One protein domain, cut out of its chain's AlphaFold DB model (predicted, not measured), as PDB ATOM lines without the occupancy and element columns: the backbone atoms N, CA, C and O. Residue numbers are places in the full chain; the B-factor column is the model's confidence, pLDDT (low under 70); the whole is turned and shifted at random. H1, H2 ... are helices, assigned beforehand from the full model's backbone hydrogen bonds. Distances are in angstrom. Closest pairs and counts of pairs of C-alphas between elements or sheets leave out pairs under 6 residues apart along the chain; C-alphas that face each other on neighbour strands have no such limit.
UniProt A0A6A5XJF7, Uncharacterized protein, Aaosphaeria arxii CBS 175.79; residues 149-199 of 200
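What this domain is: This is residues 149 to 199 of the 200 residues of an uncharacterized protein of Aaosphaeria arxii CBS 175.79 (UniProt A0A6A5XJF7). Two long straight helices, H1 and then H2, meet near their ends and make a wide, open V with a corner of about a right angle. Residues 175 to 177 link the two helices at the corner, and from there residues 149 to 167 of H1 and residues 180 to 197 of H2, with 198 and 199 after it, stick out free as the two arms. The printed part has 51 residues with two named helices and no named strand, class all helix. It is extended, with a radius of gyration of the C-alphas of 17.7 A, and flat, spanning 53 by 29 by 8 A.

Where its parts are: H1, the longest helix, holds residues 149 to 174 and measures 37.9 A from C-alpha 149 at (18.629, 31.088, 14.087) to C-alpha 174 at (18.985, 15.327, 48.550). H2 holds residues 178 to 197, 28.7 A long, and ends with C-alpha 197 at (25.909, 49.589, 57.780).

How they stand to each other: H1 and H2 only just touch, with 3 pairs of C-alphas within 8 A, and only at the corner by their link. H1 touches H2 with residues 171 to 172 alone, and H2 touches H1 with residues 178 to 179 alone; the closest C-alphas of the two helices, those of Gln 172 and Tyr 178, are 5.7 A apart. Their lines are about perpendicular, at 83 degrees. In H1 and H2 every O i to N i+4 pair is within hydrogen-bond range.

The domain as a whole: The C-alphas of Lys 149 and Gly 199, the two farthest apart, are 52.7 A apart. The printed part has no cut, and the link from H1 to H2 is tight. The mean pLDDT of the printed part is 74.3; residues 168 to 176 and 197 to 199 are among those under 70.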
ATOM      1  N   LYS A 149      17.656  30.796  13.022       70.38
ATOM      2  CA  LYS A 149      18.629  31.088  14.087       70.38
ATOM      3  C   LYS A 149      17.996  31.560  15.400       70.38
ATOM      4  O   LYS A 149      18.544  31.293  16.467       70.38
ATOM      5  N   ASP A 150      16.854  32.239  15.348       68.12
ATOM      6  CA  ASP A 150      16.158  32.716  16.548       68.12
ATOM      7  C   ASP A 150      15.426  31.564  17.248       68.12
ATOM      8  O   ASP A 150      15.479  31.456  18.472       68.12
ATOM      9  N   LYS A 151      14.856  30.628  16.475       70.19
ATOM     10  CA  LYS A 151      14.255  29.396  17.019       70.19
ATOM     11  C   LYS A 151      15.281  28.504  17.717       70.19
ATOM     12  O   LYS A 151      14.979  27.901  18.743       70.19
ATOM     13  N   GLU A 152      16.486  28.408  17.167       75.75
ATOM     14  CA  GLU A 152      17.569  27.626  17.768       75.75
ATOM     15  C   GLU A 152      18.067  28.260  19.077       75.75
ATOM     16  O   GLU A 152      18.257  27.561  20.072       75.75
ATOM     17  N   ARG A 153      18.166  29.596  19.129       74.50
ATOM     18  CA  ARG A 153      18.492  30.331  20.364       74.50
ATOM     19  C   ARG A 153      17.436  30.163  21.454       74.50
ATOM     20  O   ARG A 153      17.792  30.048  22.624       74.50
ATOM     21  N   GLU A 154      16.154  30.161  21.103       70.44
ATOM     22  CA  GLU A 154      15.078  29.918  22.070       70.44
ATOM     23  C   GLU A 154      15.113  28.492  22.622       70.44
ATOM     24  O   GLU A 154      14.979  28.307  23.831       70.44
ATOM     25  N   ARG A 155      15.388  27.492  21.772       75.88
ATOM     26  CA  ARG A 155      15.572  26.103  22.222       75.88
ATOM     27  C   ARG A 155      16.734  25.959  23.198       75.88
ATOM     28  O   ARG A 155      16.550  25.374  24.258       75.88
ATOM     29  N   GLN A 156      17.884  26.560  22.898       84.19
ATOM     30  CA  GLN A 156      19.044  26.525  23.797       84.19
ATOM     31  C   GLN A 156      18.754  27.187  25.152       84.19
ATOM     32  O   GLN A 156      19.169  26.682  26.192       84.19
ATOM     33  N   LYS A 157      17.999  28.294  25.166       81.25
ATOM     34  CA  LYS A 157      17.574  28.943  26.417       81.25
ATOM     35  C   LYS A 157      16.634  28.061  27.240       81.25
ATOM     36  O   LYS A 157      16.761  28.027  28.462       81.25
ATOM     37  N   LEU A 158      15.702  27.368  26.586       81.69
ATOM     38  CA  LEU A 158      14.774  26.455  27.254       81.69
ATOM     39  C   LEU A 158      15.502  25.242  27.839       81.69
ATOM     40  O   LEU A 158      15.314  24.946  29.014       81.69
ATOM     41  N   GLU A 159      16.400  24.611  27.078       86.88
ATOM     42  CA  GLU A 159      17.214  23.489  27.567       86.88
ATOM     43  C   GLU A 159      18.090  23.891  28.763       86.88
ATOM     44  O   GLU A 159      18.191  23.153  29.745       86.88
ATOM     45  N   GLN A 160      18.677  25.092  28.734       84.00
ATOM     46  CA  GLN A 160      19.464  25.609  29.855       84.00
ATOM     47  C   GLN A 160      18.600  25.852  31.105       84.00
ATOM     48  O   GLN A 160      19.028  25.556  32.220       84.00
ATOM     49  N   MET A 161      17.378  26.361  30.930       80.69
ATOM     50  CA  MET A 161      16.440  26.580  32.031       80.69
ATOM     51  C   MET A 161      15.955  25.257  32.639       80.69
ATOM     52  O   MET A 161      15.927  25.123  33.861       80.69
ATOM     53  N   GLU A 162      15.632  24.264  31.806       75.75
ATOM     54  CA  GLU A 162      15.260  22.919  32.263       75.75
ATOM     55  C   GLU A 162      16.398  22.240  33.032       75.75
ATOM     56  O   GLU A 162      16.163  21.586  34.050       75.75
ATOM     57  N   TYR A 163      17.642  22.419  32.586       86.81
ATOM     58  CA  TYR A 163      18.812  21.885  33.274       86.81
ATOM     59  C   TYR A 163      19.014  22.504  34.668       86.81
ATOM     60  O   TYR A 163      19.274  21.781  35.635       86.81
ATOM     61  N   GLU A 164      18.848  23.820  34.807       77.38
ATOM     62  CA  GLU A 164      18.940  24.501  36.106       77.38
ATOM     63  C   GLU A 164      17.782  24.124  37.045       77.38
ATOM     64  O   GLU A 164      18.008  23.896  38.235       77.38
ATOM     65  N   LEU A 165      16.564  23.953  36.521       70.31
ATOM     66  CA  LEU A 165      15.432  23.441  37.303       70.31
ATOM     67  C   LEU A 165      15.692  22.018  37.813       70.31
ATOM     68  O   LEU A 165      15.514  21.753  39.000       70.31
ATOM     69  N   ARG A 166      16.222  21.122  36.970       73.88
ATOM     70  CA  ARG A 166      16.583  19.758  37.400       73.88
ATOM     71  C   ARG A 166      17.652  19.742  38.490       73.88
ATOM     72  O   ARG A 166      17.592  18.902  39.385       73.88
ATOM     73  N   LYS A 167      18.629  20.656  38.456       73.31
ATOM     74  CA  LYS A 167      19.609  20.788  39.549       73.31
ATOM     75  C   LYS A 167      18.947  21.187  40.866       73.31
ATOM     76  O   LYS A 167      19.338  20.667  41.910       73.31
ATOM     77  N   LEU A 168      17.973  22.098  40.821       64.69
ATOM     78  CA  LEU A 168      17.228  22.534  42.003       64.69
ATOM     79  C   LEU A 168      16.370  21.401  42.574       64.69
ATOM     80  O   LEU A 168      16.418  21.176  43.783       64.69
ATOM     81  N   ASP A 169      15.688  20.632  41.725       65.81
ATOM     82  CA  ASP A 169      14.905  19.467  42.154       65.81
ATOM     83  C   ASP A 169      15.798  18.401  42.804       65.81
ATOM     84  O   ASP A 169      15.501  17.903  43.890       65.81
ATOM     85  N   ILE A 170      16.957  18.099  42.206       65.19
ATOM     86  CA  ILE A 170      17.929  17.161  42.790       65.19
ATOM     87  C   ILE A 170      18.453  17.677  44.139       65.19
ATOM     88  O   ILE A 170      18.661  16.884  45.061       65.19
ATOM     89  N   ALA A 171      18.667  18.988  44.282       58.78
ATOM     90  CA  ALA A 171      19.100  19.589  45.542       58.78
ATOM     91  C   ALA A 171      18.019  19.507  46.635       58.78
ATOM     92  O   ALA A 171      18.352  19.221  47.785       58.78
ATOM     93  N   GLN A 172      16.741  19.687  46.282       57.81
ATOM     94  CA  GLN A 172      15.615  19.521  47.209       57.81
ATOM     95  C   GLN A 172      15.429  18.060  47.637       57.81
ATOM     96  O   GLN A 172      15.222  17.790  48.818       57.81
ATOM     97  N   VAL A 173      15.570  17.107  46.711       60.56
ATOM     98  CA  VAL A 173      15.455  15.671  47.018       60.56
ATOM     99  C   VAL A 173      16.598  15.195  47.922       60.56
ATOM    100  O   VAL A 173      16.379  14.384  48.819       60.56
ATOM    101  N   LYS A 174      17.822  15.704  47.726       63.88
ATOM    102  CA  LYS A 174      18.985  15.327  48.550       63.88
ATOM    103  C   LYS A 174      19.025  16.007  49.918       63.88
ATOM    104  O   LYS A 174      19.686  15.490  50.814       63.88
ATOM    105  N   ASN A 175      18.349  17.141  50.092       62.50
ATOM    106  CA  ASN A 175      18.234  17.808  51.382       62.50
ATOM    107  C   ASN A 175      16.801  18.332  51.580       62.50
ATOM    108  O   ASN A 175      16.496  19.446  51.152       62.50
ATOM    109  N   PRO A 176      15.923  17.592  52.280       64.19
ATOM    110  CA  PRO A 176      14.552  18.035  52.540       64.19
ATOM    111  C   PRO A 176      14.475  19.325  53.379       64.19
ATOM    112  O   PRO A 176      13.422  19.954  53.445       64.19
ATOM    113  N   ASN A 177      15.586  19.771  53.982       77.12
ATOM    114  CA  ASN A 177      15.692  21.054  54.677       77.12
ATOM    115  C   ASN A 177      16.267  22.188  53.801       77.12
ATOM    116  O   ASN A 177      16.537  23.269  54.325       77.12
ATOM    117  N   TYR A 178      16.436  21.991  52.486       70.25
ATOM    118  CA  TYR A 178      17.073  22.954  51.575       70.25
ATOM    119  C   TYR A 178      16.449  24.357  51.635       70.25
ATOM    120  O   TYR A 178      17.165  25.356  51.724       70.25
ATOM    121  N   GLU A 179      15.117  24.460  51.663       68.50
ATOM    122  CA  GLU A 179      14.447  25.762  51.789       68.50
ATOM    123  C   GLU A 179      14.689  26.422  53.153       68.50
ATOM    124  O   GLU A 179      14.888  27.638  53.238       68.50
ATOM    125  N   ARG A 180      14.755  25.622  54.224       69.50
ATOM    126  CA  ARG A 180      15.022  26.097  55.587       69.50
ATOM    127  C   ARG A 180      16.460  26.605  55.726       69.50
ATOM    128  O   ARG A 180      16.677  27.663  56.318       69.50
ATOM    129  N   GLU A 181      17.428  25.917  55.124       76.81
ATOM    130  CA  GLU A 181      18.831  26.349  55.069       76.81
ATOM    131  C   GLU A 181      19.019  27.607  54.213       76.81
ATOM    132  O   GLU A 181      19.738  28.529  54.610       76.81
ATOM    133  N   LYS A 182      18.343  27.685  53.060       80.50
ATOM    134  CA  LYS A 182      18.363  28.870  52.190       80.50
ATOM    135  C   LYS A 182      17.820  30.097  52.923       80.50
ATOM    136  O   LYS A 182      18.433  31.165  52.875       80.50
ATOM    137  N   TYR A 183      16.720  29.933  53.659       68.25
ATOM    138  CA  TYR A 183      16.142  30.990  54.485       68.25
ATOM    139  C   TYR A 183      17.079  31.424  55.623       68.25
ATOM    140  O   TYR A 183      17.288  32.622  55.832       68.25
ATOM    141  N   GLN A 184      17.703  30.477  56.333       77.38
ATOM    142  CA  GLN A 184      18.651  30.793  57.408       77.38
ATOM    143  C   GLN A 184      19.896  31.525  56.895       77.38
ATOM    144  O   GLN A 184      20.298  32.521  57.498       77.38
ATOM    145  N   LYS A 185      20.463  31.104  55.756       85.38
ATOM    146  CA  LYS A 185      21.595  31.797  55.118       85.38
ATOM    147  C   LYS A 185      21.236  33.227  54.718       85.38
ATOM    148  O   LYS A 185      21.976  34.150  55.051       85.38
ATOM    149  N   ALA A 186      20.078  33.429  54.087       83.25
ATOM    150  CA  ALA A 186      19.612  34.761  53.702       83.25
ATOM    151  C   ALA A 186      19.384  35.677  54.920       83.25
ATOM    152  O   ALA A 186      19.708  36.866  54.882       83.25
ATOM    153  N   LYS A 187      18.865  35.129  56.028       85.50
ATOM    154  CA  LYS A 187      18.693  35.864  57.288       85.50
ATOM    155  C   LYS A 187      20.040  36.291  57.884       85.50
ATOM    156  O   LYS A 187      20.181  37.446  58.284       85.50
ATOM    157  N   LEU A 188      21.027  35.394  57.891       87.31
ATOM    158  CA  LEU A 188      22.377  35.675  58.390       87.31
ATOM    159  C   LEU A 188      23.092  36.745  57.550       87.31
ATOM    160  O   LEU A 188      23.764  37.625  58.083       87.31
ATOM    161  N   GLU A 189      22.918  36.704  56.228       88.50
ATOM    162  CA  GLU A 189      23.499  37.690  55.316       88.50
ATOM    163  C   GLU A 189      22.886  39.086  55.512       88.50
ATOM    164  O   GLU A 189      23.607  40.086  55.527       88.50
ATOM    165  N   ARG A 190      21.568  39.169  55.742       83.69
ATOM    166  CA  ARG A 190      20.898  40.434  56.093       83.69
ATOM    167  C   ARG A 190      21.412  41.009  57.412       83.69
ATOM    168  O   ARG A 190      21.665  42.209  57.477       83.69
ATOM    169  N   GLN A 191      21.617  40.170  58.427       84.00
ATOM    170  CA  GLN A 191      22.182  40.605  59.710       84.00
ATOM    171  C   GLN A 191      23.616  41.131  59.558       84.00
ATOM    172  O   GLN A 191      23.942  42.182  60.104       84.00
ATOM    173  N   ARG A 192      24.452  40.467  58.749       86.38
ATOM    174  CA  ARG A 192      25.808  40.949  58.437       86.38
ATOM    175  C   ARG A 192      25.804  42.305  57.733       86.38
ATOM    176  O   ARG A 192      26.582  43.179  58.101       86.38
ATOM    177  N   LYS A 193      24.907  42.506  56.763       83.62
ATOM    178  CA  LYS A 193      24.765  43.792  56.058       83.62
ATOM    179  C   LYS A 193      24.285  44.914  56.983       83.62
ATOM    180  O   LYS A 193      24.767  46.034  56.862       83.62
ATOM    181  N   GLN A 194      23.397  44.620  57.933       78.44
ATOM    182  CA  GLN A 194      22.964  45.595  58.942       78.44
ATOM    183  C   GLN A 194      24.097  45.985  59.900       78.44
ATOM    184  O   GLN A 194      24.268  47.167  60.179       78.44
ATOM    185  N   GLN A 195      24.921  45.026  60.335       78.56
ATOM    186  CA  GLN A 195      26.080  45.308  61.191       78.56
ATOM    187  C   GLN A 195      27.179  46.097  60.462       78.56
ATOM    188  O   GLN A 195      27.813  46.959  61.058       78.56
ATOM    189  N   GLN A 196      27.378  45.859  59.162       76.00
ATOM    190  CA  GLN A 196      28.329  46.630  58.351       76.00
ATOM    191  C   GLN A 196      27.828  48.043  58.004       76.00
ATOM    192  O   GLN A 196      28.638  48.926  57.743       76.00
ATOM    193  N   GLY A 197      26.511  48.274  58.021       66.56
ATOM    194  CA  GLY A 197      25.909  49.589  57.780       66.56
ATOM    195  C   GLY A 197      25.891  50.525  58.994       66.56
ATOM    196  O   GLY A 197      25.690  51.718  58.811       66.56
ATOM    197  N   GLN A 198      26.106  50.015  60.211       56.19
ATOM    198  CA  GLN A 198      26.108  50.806  61.456       56.19
ATOM    199  C   GLN A 198      27.505  51.295  61.884       56.19
ATOM    200  O   GLN A 198      27.634  51.945  62.916       56.19
ATOM    201  N   GLY A 199      28.551  50.983  61.109       54.69
ATOM    202  CA  GLY A 199      29.940  51.374  61.382       54.69
ATOM    203  C   GLY A 199      30.466  52.540  60.535       54.69
ATOM    204  O   GLY A 199      31.678  52.627  60.346       54.69
TER     205      GLY A 199